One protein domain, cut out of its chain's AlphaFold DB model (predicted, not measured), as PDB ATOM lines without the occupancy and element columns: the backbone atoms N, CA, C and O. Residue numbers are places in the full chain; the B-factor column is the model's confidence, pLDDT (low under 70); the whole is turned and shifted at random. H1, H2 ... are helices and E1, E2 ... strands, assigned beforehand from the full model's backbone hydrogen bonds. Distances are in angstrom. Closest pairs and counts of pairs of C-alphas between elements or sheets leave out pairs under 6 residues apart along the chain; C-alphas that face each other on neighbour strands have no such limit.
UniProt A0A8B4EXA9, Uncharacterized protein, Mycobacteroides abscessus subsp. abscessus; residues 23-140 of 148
ATOM      1  N   THR A  23     -27.729 -23.027  14.186       88.31
ATOM      2  CA  THR A  23     -27.307 -22.378  12.938       88.31
ATOM      3  C   THR A  23     -26.068 -23.074  12.396       88.31
ATOM      4  O   THR A  23     -25.039 -23.139  13.067       88.31
ATOM      5  N   VAL A  24     -26.149 -23.577  11.167       88.19
ATOM      6  CA  VAL A  24     -25.027 -24.142  10.416       88.19
ATOM      7  C   VAL A  24     -24.372 -23.028   9.608       88.19
ATOM      8  O   VAL A  24     -24.999 -22.438   8.727       88.19
ATOM      9  N   VAL A  25     -23.103 -22.741   9.904       87.81
ATOM     10  CA  VAL A  25     -22.338 -21.692   9.217       87.81
ATOM     11  C   VAL A  25     -21.431 -22.325   8.167       87.81
ATOM     12  O   VAL A  25     -20.409 -22.912   8.504       87.81
ATOM     13  N   VAL A  26     -21.776 -22.226   6.888       86.12
ATOM     14  CA  VAL A  26     -20.983 -22.810   5.795       86.12
ATOM     15  C   VAL A  26     -19.815 -21.877   5.433       86.12
ATOM     16  O   VAL A  26     -20.036 -20.674   5.258       86.12
ATOM     17  N   PRO A  27     -18.571 -22.383   5.307       85.12
ATOM     18  CA  PRO A  27     -17.429 -21.588   4.854       85.12
ATOM     19  C   PRO A  27     -17.686 -20.944   3.486       85.12
ATOM     20  O   PRO A  27     -18.197 -21.599   2.578       85.12
ATOM     21  N   THR A  28     -17.333 -19.665   3.323       84.31
ATOM     22  CA  THR A  28     -17.639 -18.875   2.113       84.31
ATOM     23  C   THR A  28     -17.120 -19.516   0.823       84.31
ATOM     24  O   THR A  28     -17.780 -19.449  -0.211       84.31
ATOM     25  N   ASP A  29     -15.955 -20.157   0.877       83.12
ATOM     26  CA  ASP A  29     -15.332 -20.871  -0.238       83.12
ATOM     27  C   ASP A  29     -16.073 -22.160  -0.629       83.12
ATOM     28  O   ASP A  29     -15.973 -22.586  -1.777       83.12
ATOM     29  N   GLN A  30     -16.869 -22.735   0.278       84.56
ATOM     30  CA  GLN A  30     -17.663 -23.948   0.045       84.56
ATOM     31  C   GLN A  30     -19.142 -23.673  -0.257       84.56
ATOM     32  O   GLN A  30     -19.846 -24.566  -0.732       84.56
ATOM     33  N   VAL A  31     -19.627 -22.444  -0.036       85.56
ATOM     34  CA  VAL A  31     -21.030 -22.053  -0.286       85.56
ATOM     35  C   VAL A  31     -21.471 -22.415  -1.699       85.56
ATOM     36  O   VAL A  31     -22.548 -22.976  -1.877       85.56
ATOM     37  N   ARG A  32     -20.639 -22.123  -2.708       85.00
ATOM     38  CA  ARG A  32     -20.978 -22.378  -4.113       85.00
ATOM     39  C   ARG A  32     -21.259 -23.858  -4.372       85.00
ATOM     40  O   ARG A  32     -22.241 -24.172  -5.040       85.00
ATOM     41  N   ASP A  33     -20.419 -24.741  -3.846       83.69
ATOM     42  CA  ASP A  33     -20.539 -26.182  -4.064       83.69
ATOM     43  C   ASP A  33     -21.717 -26.754  -3.269       83.69
ATOM     44  O   ASP A  33     -22.506 -27.535  -3.801       83.69
ATOM     45  N   PHE A  34     -21.904 -26.284  -2.032       84.81
ATOM     46  CA  PHE A  34     -23.032 -26.661  -1.183       84.81
ATOM     47  C   PHE A  34     -24.371 -26.292  -1.832       84.81
ATOM     48  O   PHE A  34     -25.265 -27.127  -1.970       84.81
ATOM     49  N   VAL A  35     -24.492 -25.047  -2.295       86.50
ATOM     50  CA  VAL A  35     -25.657 -24.550  -3.036       86.50
ATOM     51  C   VAL A  35     -25.831 -25.327  -4.329       86.50
ATOM     52  O   VAL A  35     -26.958 -25.691  -4.657       86.50
ATOM     53  N   GLY A  36     -24.736 -25.611  -5.037       82.12
ATOM     54  CA  GLY A  36     -24.729 -26.437  -6.237       82.12
ATOM     55  C   GLY A  36     -25.393 -27.784  -5.990       82.12
ATOM     56  O   GLY A  36     -26.329 -28.122  -6.699       82.12
ATOM     57  N   ILE A  37     -25.005 -28.506  -4.942       80.62
ATOM     58  CA  ILE A  37     -25.555 -29.835  -4.633       80.62
ATOM     59  C   ILE A  37     -27.004 -29.751  -4.142       80.62
ATOM     60  O   ILE A  37     -27.874 -30.487  -4.615       80.62
ATOM     61  N   LEU A  38     -27.305 -28.791  -3.266       83.31
ATOM     62  CA  LEU A  38     -28.676 -28.561  -2.823       83.31
ATOM     63  C   LEU A  38     -29.594 -28.081  -3.956       83.31
ATOM     64  O   LEU A  38     -30.804 -28.243  -3.836       83.31
ATOM     65  N   SER A  39     -29.074 -27.501  -5.046       79.38
ATOM     66  CA  SER A  39     -29.866 -26.838  -6.098       79.38
ATOM     67  C   SER A  39     -29.804 -27.490  -7.474       79.38
ATOM     68  O   SER A  39     -30.731 -27.256  -8.251       79.38
ATOM     69  N   SER A  40     -28.818 -28.331  -7.787       70.75
ATOM     70  CA  SER A  40     -28.628 -28.860  -9.141       70.75
ATOM     71  C   SER A  40     -29.553 -30.022  -9.460       70.75
ATOM     72  O   SER A  40     -29.910 -30.166 -10.610       70.75
ATOM     73  N   GLY A  41     -30.009 -30.818  -8.486       60.03
ATOM     74  CA  GLY A  41     -30.780 -32.035  -8.796       60.03
ATOM     75  C   GLY A  41     -29.923 -33.162  -9.388       60.03
ATOM     76  O   GLY A  41     -30.457 -34.210  -9.737       60.03
ATOM     77  N   GLU A  42     -28.605 -32.969  -9.478       64.00
ATOM     78  CA  GLU A  42     -27.658 -34.045  -9.754       64.00
ATOM     79  C   GLU A  42     -27.520 -34.940  -8.514       64.00
ATOM     80  O   GLU A  42     -27.581 -34.467  -7.378       64.00
ATOM     81  N   HIS A  43     -27.325 -36.245  -8.723       59.41
ATOM     82  CA  HIS A  43     -27.103 -37.224  -7.652       59.41
ATOM     83  C   HIS A  43     -25.668 -37.135  -7.108       59.41
ATOM     84  O   HIS A  43     -24.911 -38.106  -7.130       59.41
ATOM     85  N   SER A  44     -25.261 -35.960  -6.645       67.50
ATOM     86  CA  SER A  44     -24.020 -35.761  -5.903       67.50
ATOM     87  C   SER A  44     -24.343 -35.671  -4.411       67.50
ATOM     88  O   SER A  44     -25.283 -34.999  -3.994       67.50
ATOM     89  N   SER A  45     -23.605 -36.421  -3.592       68.31
ATOM     90  CA  SER A  45     -23.744 -36.393  -2.131       68.31
ATOM     91  C   SER A  45     -22.764 -35.388  -1.528       68.31
ATOM     92  O   SER A  45     -21.643 -35.248  -2.015       68.31
ATOM     93  N   LEU A  46     -23.179 -34.706  -0.457       69.44
ATOM     94  CA  LEU A  46     -22.269 -33.999   0.444       69.44
ATOM     95  C   LEU A  46     -21.956 -34.963   1.584       69.44
ATOM     96  O   LEU A  46     -22.854 -35.344   2.329       69.44
ATOM     97  N   CYS A  47     -20.705 -35.366   1.730       68.88
ATOM     98  CA  CYS A  47     -20.268 -36.130   2.892       68.88
ATOM     99  C   CYS A  47     -19.164 -35.342   3.584       68.88
ATOM    100  O   CYS A  47     -18.264 -34.837   2.914       68.88
ATOM    101  N   ASP A  48     -19.252 -35.248   4.908       62.19
ATOM    102  CA  ASP A  48     -18.228 -34.656   5.768       62.19
ATOM    103  C   ASP A  48     -17.885 -33.190   5.456       62.19
ATOM    104  O   ASP A  48     -16.755 -32.746   5.678       62.19
ATOM    105  N   VAL A  49     -18.860 -32.397   4.991       74.25
ATOM    106  CA  VAL A  49     -18.656 -30.946   4.917       74.25
ATOM    107  C   VAL A  49     -18.619 -30.387   6.330       74.25
ATOM    108  O   VAL A  49     -19.624 -30.394   7.041       74.25
ATOM    109  N   LEU A  50     -17.446 -29.906   6.737       74.56
ATOM    110  CA  LEU A  50     -17.256 -29.259   8.024       74.56
ATOM    111  C   LEU A  50     -17.676 -27.790   7.924       74.56
ATOM    112  O   LEU A  50     -17.051 -26.993   7.222       74.56
ATOM    113  N   SER A  51     -18.735 -27.433   8.643       77.25
ATOM    114  CA  SER A  51     -19.149 -26.049   8.816       77.25
ATOM    115  C   SER A  51     -18.069 -25.261   9.577       77.25
ATOM    116  O   SER A  51     -17.294 -25.810  10.362       77.25
ATOM    117  N   ALA A  52     -18.042 -23.943   9.400       76.81
ATOM    118  CA  ALA A  52     -17.122 -23.048  10.094       76.81
ATOM    119  C   ALA A  52     -17.284 -23.087  11.625       76.81
ATOM    120  O   ALA A  52     -16.334 -22.793  12.347       76.81
ATOM    121  N   ASN A  53     -18.465 -23.467  12.124       81.06
ATOM    122  CA  ASN A  53     -18.727 -23.652  13.551       81.06
ATOM    123  C   ASN A  53     -18.584 -25.105  14.034       81.06
ATOM    124  O   ASN A  53     -18.993 -25.401  15.149       81.06
ATOM    125  N   GLY A  54     -17.979 -25.996  13.240       84.00
ATOM    126  CA  GLY A  54     -17.603 -27.344  13.680       84.00
ATOM    127  C   GLY A  54     -18.697 -28.408  13.551       84.00
ATOM    128  O   GLY A  54     -18.578 -29.473  14.148       84.00
ATOM    129  N   ILE A  55     -19.744 -28.148  12.769       89.19
ATOM    130  CA  ILE A  55     -20.820 -29.100  12.477       89.19
ATOM    131  C   ILE A  55     -20.461 -29.861  11.209       89.19
ATOM    132  O   ILE A  55     -20.231 -29.265  10.157       89.19
ATOM    133  N   LYS A  56     -20.448 -31.188  11.279       89.50
ATOM    134  CA  LYS A  56     -20.338 -32.034  10.090       89.50
ATOM    135  C   LYS A  56     -21.706 -32.156   9.442       89.50
ATOM    136  O   LYS A  56     -22.661 -32.559  10.103       89.50
ATOM    137  N   VAL A  57     -21.787 -31.838   8.154       89.44
ATOM    138  CA  VAL A  57     -23.007 -31.956   7.360       89.44
ATOM    139  C   VAL A  57     -22.874 -33.097   6.364       89.44
ATOM    140  O   VAL A  57     -21.957 -33.126   5.543       89.44
ATOM    141  N   ASN A  58     -23.832 -34.014   6.419       89.62
ATOM    142  CA  ASN A  58     -23.982 -35.124   5.494       89.62
ATOM    143  C   ASN A  58     -25.320 -34.979   4.776       89.62
ATOM    144  O   ASN A  58     -26.364 -34.971   5.416       89.62
ATOM    145  N   PHE A  59     -25.309 -34.891   3.452       89.44
ATOM    146  CA  PHE A  59     -26.498 -34.889   2.615       89.44
ATOM    147  C   PHE A  59     -26.388 -35.964   1.535       89.44
ATOM    148  O   PHE A  59     -25.421 -36.028   0.772       89.44
ATOM    149  N   ARG A  60     -27.409 -36.814   1.461       88.81
ATOM    150  CA  ARG A  60     -27.515 -37.912   0.505       88.81
ATOM    151  C   ARG A  60     -28.811 -37.753  -0.285       88.81
ATOM    152  O   ARG A  60     -29.878 -37.957   0.297       88.81
ATOM    153  N   PRO A  61     -28.758 -37.399  -1.580       86.50
ATOM    154  CA  PRO A  61     -29.959 -37.371  -2.400       86.50
ATOM    155  C   PRO A  61     -30.549 -38.783  -2.517       86.50
ATOM    156  O   PRO A  61     -29.813 -39.765  -2.656       86.50
ATOM    157  N   GLY A  62     -31.873 -38.886  -2.440       85.56
ATOM    158  CA  GLY A  62     -32.610 -40.116  -2.701       85.56
ATOM    159  C   GLY A  62     -32.586 -40.490  -4.181       85.56
ATOM    160  O   GLY A  62     -32.122 -39.739  -5.041       85.56
ATOM    161  N   SER A  63     -33.095 -41.679  -4.504       83.44
ATOM    162  CA  SER A  63     -33.172 -42.159  -5.891       83.44
ATOM    163  C   SER A  63     -34.116 -41.339  -6.775       83.44
ATOM    164  O   SER A  63     -34.030 -41.411  -7.995       83.44
ATOM    165  N   ASP A  64     -35.039 -40.609  -6.159       83.31
ATOM    166  CA  ASP A  64     -36.043 -39.759  -6.788       83.31
ATOM    167  C   ASP A  64     -35.631 -38.276  -6.835       83.31
ATOM    168  O   ASP A  64     -36.380 -37.449  -7.361       83.31
ATOM    169  N   TRP A  65     -34.445 -37.934  -6.314       85.19
ATOM    170  CA  TRP A  65     -33.891 -36.587  -6.375       85.19
ATOM    171  C   TRP A  65     -33.757 -36.129  -7.821       85.19
ATOM    172  O   TRP A  65     -33.123 -36.783  -8.642       85.19
ATOM    173  N   SER A  66     -34.372 -35.000  -8.154       75.44
ATOM    174  CA  SER A  66     -34.416 -34.557  -9.541       75.44
ATOM    175  C   SER A  66     -34.310 -33.041  -9.680       75.44
ATOM    176  O   SER A  66     -34.228 -32.275  -8.713       75.44
ATOM    177  N   PHE A  67     -34.299 -32.606 -10.938       70.06
ATOM    178  CA  PHE A  67     -34.297 -31.198 -11.319       70.06
ATOM    179  C   PHE A  67     -35.655 -30.509 -11.080       70.06
ATOM    180  O   PHE A  67     -35.703 -29.275 -11.012       70.06
ATOM    181  N   ASP A  68     -36.752 -31.265 -10.925       72.75
ATOM    182  CA  ASP A  68     -38.069 -30.696 -10.620       72.75
ATOM    183  C   ASP A  68     -38.085 -30.115  -9.197       72.75
ATOM    184  O   ASP A  68     -37.596 -30.719  -8.250       72.75
ATOM    185  N   ALA A  69     -38.666 -28.926  -9.028       61.84
ATOM    186  CA  ALA A  69     -38.703 -28.186  -7.767       61.84
ATOM    187  C   ALA A  69     -39.394 -28.944  -6.622       61.84
ATOM    188  O   ALA A  69     -39.101 -28.684  -5.455       61.84
ATOM    189  N   LYS A  70     -40.301 -29.868  -6.953       66.44
ATOM    190  CA  LYS A  70     -40.979 -30.760  -6.000       66.44
ATOM    191  C   LYS A  70     -40.505 -32.211  -6.095       66.44
ATOM    192  O   LYS A  70     -40.992 -33.052  -5.348       66.44
ATOM    193  N   GLY A  71     -39.609 -32.506  -7.031       70.81
ATOM    194  CA  GLY A  71     -39.214 -33.865  -7.353       70.81
ATOM    195  C   GLY A  71     -38.080 -34.339  -6.464       70.81
ATOM    196  O   GLY A  71     -36.923 -33.973  -6.684       70.81
ATOM    197  N   GLY A  72     -38.434 -35.186  -5.505       82.12
ATOM    198  CA  GLY A  72     -37.502 -36.048  -4.804       82.12
ATOM    199  C   GLY A  72     -37.238 -35.686  -3.355       82.12
ATOM    200  O   GLY A  72     -37.431 -34.546  -2.908       82.12
ATOM    201  N   GLU A  73     -36.749 -36.684  -2.637       89.75
ATOM    202  CA  GLU A  73     -36.356 -36.584  -1.245       89.75
ATOM    203  C   GLU A  73     -34.849 -36.798  -1.105       89.75
ATOM    204  O   GLU A  73     -34.199 -37.459  -1.912       89.75
ATOM    205  N   GLY A  74     -34.262 -36.199  -0.081       89.25
ATOM    206  CA  GLY A  74     -32.870 -36.409   0.288       89.25
ATOM    207  C   GLY A  74     -32.765 -36.551   1.791       89.25
ATOM    208  O   GLY A  74     -33.574 -36.009   2.534       89.25
ATOM    209  N   TRP A  75     -31.774 -37.287   2.259       91.69
ATOM    210  CA  TRP A  75     -31.509 -37.419   3.679       91.69
ATOM    211  C   TRP A  75     -30.393 -36.465   4.084       91.69
ATOM    212  O   TRP A  75     -29.332 -36.465   3.461       91.69
ATOM    213  N   ILE A  76     -30.625 -35.661   5.117       91.81
ATOM    214  CA  ILE A  76     -29.619 -34.775   5.704       91.81
ATOM    215  C   ILE A  76     -29.373 -35.156   7.161       91.81
ATOM    216  O   ILE A  76     -30.309 -35.468   7.897       91.81
ATOM    217  N   GLN A  77     -28.111 -35.101   7.570       93.50
ATOM    218  CA  GLN A  77     -27.653 -35.323   8.930       93.50
ATOM    219  C   GLN A  77     -26.611 -34.276   9.322       93.50
ATOM    220  O   GLN A  77     -25.734 -33.925   8.531       93.50
ATOM    221  N   LEU A  78     -26.706 -33.819  10.566       93.19
ATOM    222  CA  LEU A  78     -25.770 -32.932  11.236       93.19
ATOM    223  C   LEU A  78     -25.177 -33.656  12.440       93.19
ATOM    224  O   LEU A  78     -25.921 -34.270  13.204       93.19
ATOM    225  N   VAL A  79     -23.858 -33.573  12.601       91.19
ATOM    226  CA  VAL A  79     -23.133 -34.191  13.721       91.19
ATOM    227  C   VAL A  79     -22.152 -33.189  14.318       91.19
ATOM    228  O   VAL A  79     -21.375 -32.582  13.578       91.19
ATOM    229  N   PHE A  80     -22.174 -33.011  15.638       90.31
ATOM    230  CA  PHE A  80     -21.233 -32.149  16.361       90.31
ATOM    231  C   PHE A  80     -21.038 -32.613  17.807       90.31
ATOM    232  O   PHE A  80     -21.926 -33.228  18.388       90.31
ATOM    233  N   ASP A  81     -19.871 -32.325  18.376       86.81
ATOM    234  CA  ASP A  81     -19.480 -32.826  19.697       86.81
ATOM    235  C   ASP A  81     -20.353 -32.243  20.818       86.81
ATOM    236  O   ASP A  81     -20.740 -31.068  20.787       86.81
ATOM    237  N   ARG A  82     -20.601 -33.055  21.848       83.69
ATOM    238  CA  ARG A  82     -21.214 -32.614  23.102       83.69
ATOM    239  C   ARG A  82     -20.150 -32.057  24.045       83.69
ATOM    240  O   ARG A  82     -19.082 -32.640  24.215       83.69
ATOM    241  N   GLU A  83     -20.432 -30.933  24.702       81.81
ATOM    242  CA  GLU A  83     -19.528 -30.403  25.738       81.81
ATOM    243  C   GLU A  83     -19.617 -31.197  27.048       81.81
ATOM    244  O   GLU A  83     -18.622 -31.303  27.762       81.81
ATOM    245  N   ASP A  84     -20.788 -31.756  27.369       81.12
ATOM    246  CA  ASP A  84     -21.004 -32.550  28.580       81.12
ATOM    247  C   ASP A  84     -20.453 -33.981  28.477       81.12
ATOM    248  O   ASP A  84     -20.047 -34.539  29.497       81.12
ATOM    249  N   ASP A  85     -20.368 -34.539  27.266       79.50
ATOM    250  CA  ASP A  85     -19.692 -35.812  26.994       79.50
ATOM    251  C   ASP A  85     -18.935 -35.777  25.653       79.50
ATOM    252  O   ASP A  85     -19.501 -36.096  24.611       79.50
ATOM    253  N   PRO A  86     -17.631 -35.451  25.653       74.00
ATOM    254  CA  PRO A  86     -16.825 -35.408  24.431       74.00
ATOM    255  C   PRO A  86     -16.641 -36.764  23.731       74.00
ATOM    256  O   PRO A  86     -16.051 -36.807  22.651       74.00
ATOM    257  N   SER A  87     -17.062 -37.873  24.350       78.50
ATOM    258  CA  SER A  87     -17.052 -39.200  23.716       78.50
ATOM    259  C   SER A  87     -18.308 -39.451  22.879       78.50
ATOM    260  O   SER A  87     -18.371 -40.459  22.175       78.50
ATOM    261  N   ASP A  88     -19.280 -38.543  22.952       82.31
ATOM    262  CA  ASP A  88     -20.576 -38.615  22.295       82.31
ATOM    263  C   ASP A  88     -20.852 -37.345  21.459       82.31
ATOM    264  O   ASP A  88     -20.222 -36.294  21.614       82.31
ATOM    265  N   CYS A  89     -21.774 -37.448  20.504       88.06
ATOM    266  CA  CYS A  89     -22.098 -36.384  19.559       88.06
ATOM    267  C   CYS A  89     -23.593 -36.080  19.569       88.06
ATOM    268  O   CYS A  89     -24.436 -36.972  19.591       88.06
ATOM    269  N   HIS A  90     -23.935 -34.805  19.423       90.31
ATOM    270  CA  HIS A  90     -25.266 -34.416  18.993       90.31
ATOM    271  C   HIS A  90     -25.480 -34.863  17.547       90.31
ATOM    272  O   HIS A  90     -24.651 -34.591  16.673       90.31
ATOM    273  N   VAL A  91     -26.614 -35.518  17.288       92.38
ATOM    274  CA  VAL A  91     -27.013 -35.955  15.951       92.38
ATOM    275  C   VAL A  91     -28.395 -35.404  15.644       92.38
ATOM    276  O   VAL A  91     -29.358 -35.677  16.354       92.38
ATOM    277  N   LEU A  92     -28.507 -34.646  14.555       94.38
ATOM    278  CA  LEU A  92     -29.796 -34.263  13.991       94.38
ATOM    279  C   LEU A  92     -29.913 -34.882  12.609       94.38
ATOM    280  O   LEU A  92     -28.977 -34.779  11.822       94.38
ATOM    281  N   ALA A  93     -31.050 -35.479  12.268       94.12
ATOM    282  CA  ALA A  93     -31.259 -35.993  10.920       94.12
ATOM    283  C   ALA A  93     -32.712 -35.877  10.473       94.12
ATOM    284  O   ALA A  93     -33.641 -35.897  11.282       94.12
ATOM    285  N   ARG A  94     -32.922 -35.766   9.162       94.06
ATOM    286  CA  ARG A  94     -34.259 -35.805   8.570       94.06
ATOM    287  C   ARG A  94     -34.201 -36.152   7.088       94.06
ATOM    288  O   ARG A  94     -33.241 -35.822   6.397       94.06
ATOM    289  N   THR A  95     -35.277 -36.746   6.589       92.88
ATOM    290  CA  THR A  95     -35.594 -36.703   5.161       92.88
ATOM    291  C   THR A  95     -36.172 -35.333   4.816       92.88
ATOM    292  O   THR A  95     -37.150 -34.890   5.418       92.88
ATOM    293  N   ILE A  96     -35.558 -34.653   3.858       90.94
ATOM    294  CA  ILE A  96     -35.967 -33.342   3.374       90.94
ATOM    295  C   ILE A  96     -36.454 -33.436   1.941       90.94
ATOM    296  O   ILE A  96     -35.930 -34.187   1.120       90.94
ATOM    297  N   THR A  97     -37.449 -32.620   1.635       89.69
ATOM    298  CA  THR A  97     -37.914 -32.446   0.266       89.69
ATOM    299  C   THR A  97     -36.948 -31.570  -0.520       89.69
ATOM    300  O   THR A  97     -36.208 -30.740   0.024       89.69
ATOM    301  N   ARG A  98     -37.031 -31.681  -1.842       84.81
ATOM    302  CA  ARG A  98     -36.309 -30.807  -2.760       84.81
ATOM    303  C   ARG A  98     -36.543 -29.314  -2.517       84.81
ATOM    304  O   ARG A  98     -35.606 -28.527  -2.652       84.81
ATOM    305  N   ALA A  99     -37.770 -28.936  -2.158       86.50
ATOM    306  CA  ALA A  99     -38.142 -27.556  -1.867       86.50
ATOM    307  C   ALA A  99     -37.395 -27.020  -0.636       86.50
ATOM    308  O   ALA A  99     -36.777 -25.962  -0.715       86.50
ATOM    309  N   GLN A 100     -37.349 -27.799   0.446       89.12
ATOM    310  CA  GLN A 100     -36.629 -27.430   1.670       89.12
ATOM    311  C   GLN A 100     -35.117 -27.301   1.436       89.12
ATOM    312  O   GLN A 100     -34.485 -26.377   1.942       89.12
ATOM    313  N   ALA A 101     -34.525 -28.177   0.618       88.00
ATOM    314  CA  ALA A 101     -33.119 -28.039   0.237       88.00
ATOM    315  C   ALA A 101     -32.846 -26.749  -0.552       88.00
ATOM    316  O   ALA A 101     -31.809 -26.119  -0.354       88.00
ATOM    317  N   ARG A 102     -33.773 -26.317  -1.421       85.00
ATOM    318  CA  ARG A 102     -33.647 -25.028  -2.120       85.00
ATOM    319  C   ARG A 102     -33.757 -23.853  -1.162       85.00
ATOM    320  O   ARG A 102     -32.992 -22.913  -1.309       85.00
ATOM    321  N   GLU A 103     -34.657 -23.901  -0.187       85.62
ATOM    322  CA  GLU A 103     -34.766 -22.855   0.837       85.62
ATOM    323  C   GLU A 103     -33.468 -22.726   1.648       85.62
ATOM    324  O   GLU A 103     -32.957 -21.619   1.815       85.62
ATOM    325  N   ALA A 104     -32.870 -23.855   2.048       86.44
ATOM    326  CA  ALA A 104     -31.554 -23.862   2.686       86.44
ATOM    327  C   ALA A 104     -30.466 -23.277   1.766       86.44
ATOM    328  O   ALA A 104     -29.644 -22.480   2.211       86.44
ATOM    329  N   ALA A 105     -30.489 -23.612   0.470       86.25
ATOM    330  CA  ALA A 105     -29.564 -23.051  -0.512       86.25
ATOM    331  C   ALA A 105     -29.737 -21.532  -0.690       86.25
ATOM    332  O   ALA A 105     -28.740 -20.819  -0.775       86.25
ATOM    333  N   VAL A 106     -30.976 -21.024  -0.686       82.88
ATOM    334  CA  VAL A 106     -31.246 -19.580  -0.707       82.88
ATOM    335  C   VAL A 106     -30.618 -18.919   0.518       82.88
ATOM    336  O   VAL A 106     -29.899 -17.941   0.345       82.88
ATOM    337  N   GLY A 107     -30.774 -19.492   1.718       78.94
ATOM    338  CA  GLY A 107     -30.179 -18.962   2.956       78.94
ATOM    339  C   GLY A 107     -28.650 -18.874   2.951       78.94
ATOM    340  O   GLY A 107     -28.075 -18.043   3.649       78.94
ATOM    341  N   LEU A 108     -27.984 -19.684   2.125       83.94
ATOM    342  CA  LEU A 108     -26.534 -19.619   1.921       83.94
ATOM    343  C   LEU A 108     -26.104 -18.536   0.919       83.94
ATOM    344  O   LEU A 108     -24.951 -18.111   0.949       83.94
ATOM    345  N   THR A 109     -26.996 -18.112   0.021       81.44
ATOM    346  CA  THR A 109     -26.693 -17.143  -1.050       81.44
ATOM    347  C   THR A 109     -27.289 -15.756  -0.841       81.44
ATOM    348  O   THR A 109     -26.805 -14.799  -1.446       81.44
ATOM    349  N   ASP A 110     -28.339 -15.638  -0.031       73.50
ATOM    350  CA  ASP A 110     -29.041 -14.382   0.204       73.50
ATOM    351  C   ASP A 110     -28.316 -13.572   1.289       73.50
ATOM    352  O   ASP A 110     -28.044 -14.111   2.363       73.50
ATOM    353  N   PRO A 111     -27.994 -12.287   1.053       66.44
ATOM    354  CA  PRO A 111     -27.432 -11.418   2.085       66.44
ATOM    355  C   PRO A 111     -28.357 -11.223   3.297       66.44
ATOM    356  O   PRO A 111     -27.894 -10.789   4.351       66.44
ATOM    357  N   THR A 112     -29.646 -11.535   3.157       62.53
ATOM    358  CA  THR A 112     -30.629 -11.568   4.238       62.53
ATOM    359  C   THR A 112     -30.893 -13.023   4.634       62.53
ATOM    360  O   THR A 112     -31.240 -13.828   3.769       62.53
ATOM    361  N   PRO A 113     -30.782 -13.400   5.920       56.66
ATOM    362  CA  PRO A 113     -31.015 -14.777   6.342       56.66
ATOM    363  C   PRO A 113     -32.414 -15.264   5.950       56.66
ATOM    364  O   PRO A 113     -33.413 -14.590   6.217       56.66
ATOM    365  N   VAL A 114     -32.502 -16.466   5.376       63.72
ATOM    366  CA  VAL A 114     -33.792 -17.153   5.228       63.72
ATOM    367  C   VAL A 114     -34.328 -17.463   6.623       63.72
ATOM    368  O   VAL A 114     -33.711 -18.188   7.400       63.72
ATOM    369  N   LEU A 115     -35.493 -16.896   6.940       64.94
ATOM    370  CA  LEU A 115     -36.121 -17.002   8.262       64.94
ATOM    371  C   LEU A 115     -36.903 -18.306   8.469       64.94
ATOM    372  O   LEU A 115     -37.410 -18.537   9.567       64.94
ATOM    373  N   VAL A 116     -37.030 -19.141   7.436       75.81
ATOM    374  CA  VAL A 116     -37.728 -20.429   7.525       75.81
ATOM    375  C   VAL A 116     -36.726 -21.498   7.968       75.81
ATOM    376  O   VAL A 116     -35.820 -21.820   7.197       75.81
ATOM    377  N   PRO A 117     -36.843 -22.041   9.195       85.50
ATOM    378  CA  PRO A 117     -35.958 -23.102   9.644       85.50
ATOM    379  C   PRO A 117     -36.293 -24.423   8.957       85.50
ATOM    380  O   PRO A 117     -37.460 -24.780   8.769       85.50
ATOM    381  N   LEU A 118     -35.258 -25.213   8.699       89.56
ATOM    382  CA  LEU A 118     -35.421 -26.638   8.491       89.56
ATOM    383  C   LEU A 118     -35.616 -27.304   9.858       89.56
ATOM    384  O   LEU A 118     -34.679 -27.407  10.643       89.56
ATOM    385  N   MET A 119     -36.825 -27.776  10.147       93.19
ATOM    386  CA  MET A 119     -37.070 -28.569  11.355       93.19
ATOM    387  C   MET A 119     -36.376 -29.925  11.207       93.19
ATOM    388  O   MET A 119     -36.690 -30.659  10.273       93.19
ATOM    389  N   MET A 120     -35.449 -30.275  12.095       94.31
ATOM    390  CA  MET A 120     -34.717 -31.548  12.071       94.31
ATOM    391  C   MET A 120     -34.964 -32.347  13.345       94.31
ATOM    392  O   MET A 120     -35.069 -31.765  14.419       94.31
ATOM    393  N   ASN A 121     -35.015 -33.674  13.241       95.06
ATOM    394  CA  ASN A 121     -35.187 -34.517  14.420       95.06
ATOM    395  C   ASN A 121     -33.853 -34.627  15.152       95.06
ATOM    396  O   ASN A 121     -32.859 -35.017  14.536       95.06
ATOM    397  N   TYR A 122     -33.839 -34.320  16.444       93.69
ATOM    398  CA  TYR A 122     -32.732 -34.668  17.321       93.69
ATOM    399  C   TYR A 122     -32.815 -36.158  17.660       93.69
ATOM    400  O   TYR A 122     -33.867 -36.630  18.100       93.69
ATOM    401  N   LEU A 123     -31.729 -36.890  17.420       90.62
ATOM    402  CA  LEU A 123     -31.665 -38.334  17.608       90.62
ATOM    403  C   LEU A 123     -30.878 -38.675  18.875       90.62
ATOM    404  O   LEU A 123     -29.702 -38.325  18.970       90.62
ATOM    405  N   ASP A 124     -31.508 -39.399  19.798       81.44
ATOM    406  CA  ASP A 124     -30.828 -40.012  20.944       81.44
ATOM    407  C   ASP A 124     -30.238 -41.367  20.529       81.44
ATOM    408  O   ASP A 124     -30.866 -42.119  19.770       81.44
ATOM    409  N   ASP A 125     -28.988 -41.627  20.922       73.25
ATOM    410  CA  ASP A 125     -28.165 -42.759  20.454       73.25
ATOM    411  C   ASP A 125     -28.132 -42.938  18.915       73.25
ATOM    412  O   ASP A 125     -27.811 -44.005  18.387       73.25
ATOM    413  N   GLY A 126     -28.476 -41.892  18.154       69.06
ATOM    414  CA  GLY A 126     -28.525 -41.906  16.691       69.06
ATOM    415  C   GLY A 126     -29.675 -42.714  16.072       69.06
ATOM    416  O   GLY A 126     -29.660 -42.917  14.855       69.06
ATOM    417  N   VAL A 127     -30.659 -43.170  16.859       72.38
ATOM    418  CA  VAL A 127     -31.725 -44.072  16.375       72.38
ATOM    419  C   VAL A 127     -33.132 -43.520  16.603       72.38
ATOM    420  O   VAL A 127     -33.960 -43.614  15.694       72.38
ATOM    421  N   GLU A 128     -33.424 -42.935  17.767       81.56
ATOM    422  CA  GLU A 128     -34.778 -42.487  18.119       81.56
ATOM    423  C   GLU A 128     -34.890 -40.961  18.125       81.56
ATOM    424  O   GLU A 128     -34.097 -40.267  18.757       81.56
ATOM    425  N   ALA A 129     -35.884 -40.431  17.406       87.62
ATOM    426  CA  ALA A 129     -36.186 -39.005  17.413       87.62
ATOM    427  C   ALA A 129     -36.877 -38.621  18.725       87.62
ATOM    428  O   ALA A 129     -38.008 -39.042  18.962       87.62
ATOM    429  N   ILE A 130     -36.215 -37.799  19.541       90.81
ATOM    430  CA  ILE A 130     -36.740 -37.380  20.851       90.81
ATOM    431  C   ILE A 130     -37.212 -35.920  20.885       90.81
ATOM    432  O   ILE A 130     -37.926 -35.542  21.811       90.81
ATOM    433  N   ASP A 131     -36.846 -35.106  19.886       92.12
ATOM    434  CA  ASP A 131     -37.289 -33.711  19.753       92.12
ATOM    435  C   ASP A 131     -37.141 -33.193  18.306       92.12
ATOM    436  O   ASP A 131     -36.435 -33.794  17.490       92.12
ATOM    437  N   GLU A 132     -37.758 -32.049  17.998       93.25
ATOM    438  CA  GLU A 132     -37.553 -31.298  16.755       93.25
ATOM    439  C   GLU A 132     -36.790 -29.992  17.016       93.25
ATOM    440  O   GLU A 132     -37.200 -29.133  17.793       93.25
ATOM    441  N   VAL A 133     -35.692 -29.798  16.289       92.56
ATOM    442  CA  VAL A 133     -34.828 -28.623  16.399       92.56
ATOM    443  C   VAL A 133     -34.960 -27.764  15.139       92.56
ATOM    444  O   VAL A 133     -34.769 -28.276  14.031       92.56
ATOM    445  N   PRO A 134     -35.246 -26.456  15.260       92.06
ATOM    446  CA  PRO A 134     -35.177 -25.539  14.131       92.06
ATOM    447  C   PRO A 134     -33.718 -25.289  13.733       92.06
ATOM    448  O   PRO A 134     -32.927 -24.772  14.527       92.06
ATOM    449  N   VAL A 135     -33.379 -25.638  12.490       90.62
ATOM    450  CA  VAL A 135     -32.038 -25.480  11.918       90.62
ATOM    451  C   VAL A 135     -32.025 -24.412  10.829       90.62
ATOM    452  O   VAL A 135     -32.801 -24.465   9.875       90.62
ATOM    453  N   TYR A 136     -31.089 -23.476  10.934       88.44
ATOM    454  CA  TYR A 136     -30.832 -22.430   9.949       88.44
ATOM    455  C   TYR A 136     -29.497 -22.671   9.241       88.44
ATOM    456  O   TYR A 136     -28.556 -23.184   9.841       88.44
ATOM    457  N   PHE A 137     -29.394 -22.260   7.979       86.69
ATOM    458  CA  PHE A 137     -28.156 -22.307   7.199       86.69
ATOM    459  C   PHE A 137     -27.759 -20.889   6.797       86.69
ATOM    460  O   PHE A 137     -28.596 -20.123   6.322       86.69
ATOM    461  N   THR A 138     -26.489 -20.534   6.986       86.62
ATOM    462  CA  THR A 138     -25.940 -19.234   6.575       86.62
ATOM    463  C   THR A 138     -24.484 -19.369   6.132       86.62
ATOM    464  O   THR A 138     -23.802 -20.325   6.502       86.62
ATOM    465  N   ALA A 139     -23.992 -18.427   5.330       85.12
ATOM    466  CA  ALA A 139     -22.590 -18.372   4.931       85.12
ATOM    467  C   ALA A 139     -21.746 -17.594   5.952       85.12
ATOM    468  O   ALA A 139     -22.171 -16.557   6.455       85.12
ATOM    469  N   ALA A 140     -20.506 -18.024   6.195       79.25
ATOM    470  CA  ALA A 140     -19.589 -17.359   7.130       79.25
ATOM    471  C   ALA A 140     -19.368 -15.870   6.805       79.25
ATOM    472  O   ALA A 140     -19.317 -15.042   7.709       79.25
TER     473      ALA A 140
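AT A GLANCE: This is residues 23 to 140 of the 148 residues of an uncharacterized protein of Mycobacteroides abscessus subsp. abscessus (UniProt A0A8B4EXA9). One seven-stranded sheet curls like part of a barrel and folds back on itself, E1, E7 and E6 facing E4, E3 and E2, with E5 as the hinge. Helices H1 and H2 pack side by side, running opposite ways, on this incomplete barrel. The printed part has 118 residues, in order E1 H1 E2 E3 E4 E5 H2 E6 E7; the sheet, E1 E7 E6 E5 E4 E3 E2, is mixed, and the class is mixed, helices and strands. It is compact, with a radius of gyration of the C-alphas of 13.7 A, spanning 41 by 29 by 24 A.

IN THESE COORDINATES: E1, residues 23 to 26, begins at C-alpha 23 (-27.307, -22.378, 12.938). H1 is residues 31 to 40, 13.5 A; E2 46 to 50; E3 56 to 61, 16.6 A; E4 73 to 81, 27.2 A; E5 89 to 97, 25.3 A. H2 is 98 to 109, 16.8 A; E6 118 to 124, 18.8 A. E7, 128 to 139, 30.1 A, ends at C-alpha 139 (-22.590, -18.372, 4.931).

HOW THE PARTS SIT: E2 to E5 form a meander, each strand the antiparallel neighbour of the one before: N 57 and O 49 are 2.8 A apart, N 58 and O 77 2.8 A, N 92 and O 78 2.9 A. E6 is antiparallel to E5 (N 93 and O 121, 2.9 A) and to E7 (N 120 and O 133, 2.9 A). E7 bends by 76 degrees at residue 131 and pairs with E6 over 128 to 135, then parallel with E1 over 136 to 139 (N 24 and O 136, 2.8 A). Both helices are on the sheet; the closest C-alphas of H2 and E7, Leu 108 and Thr 138, are 4.7 A apart. H1 and H2 touch at a shallow tilt of 23 degrees, opposite ways, Val 35 and Ala 105 closest with C-alphas 4.9 A apart. In both, every O i to N i+4 pair is within hydrogen-bond range.

THE WHOLE: The farthest C-alphas, Asp 68 and Asp 84, are 42.8 A apart. The printed part has no cut; the link E3 to E4 is long. Mean pLDDT of the printed part is 82.4, under 70 at residues 41 to 48, 69 to 70, 111 to 115 and 126.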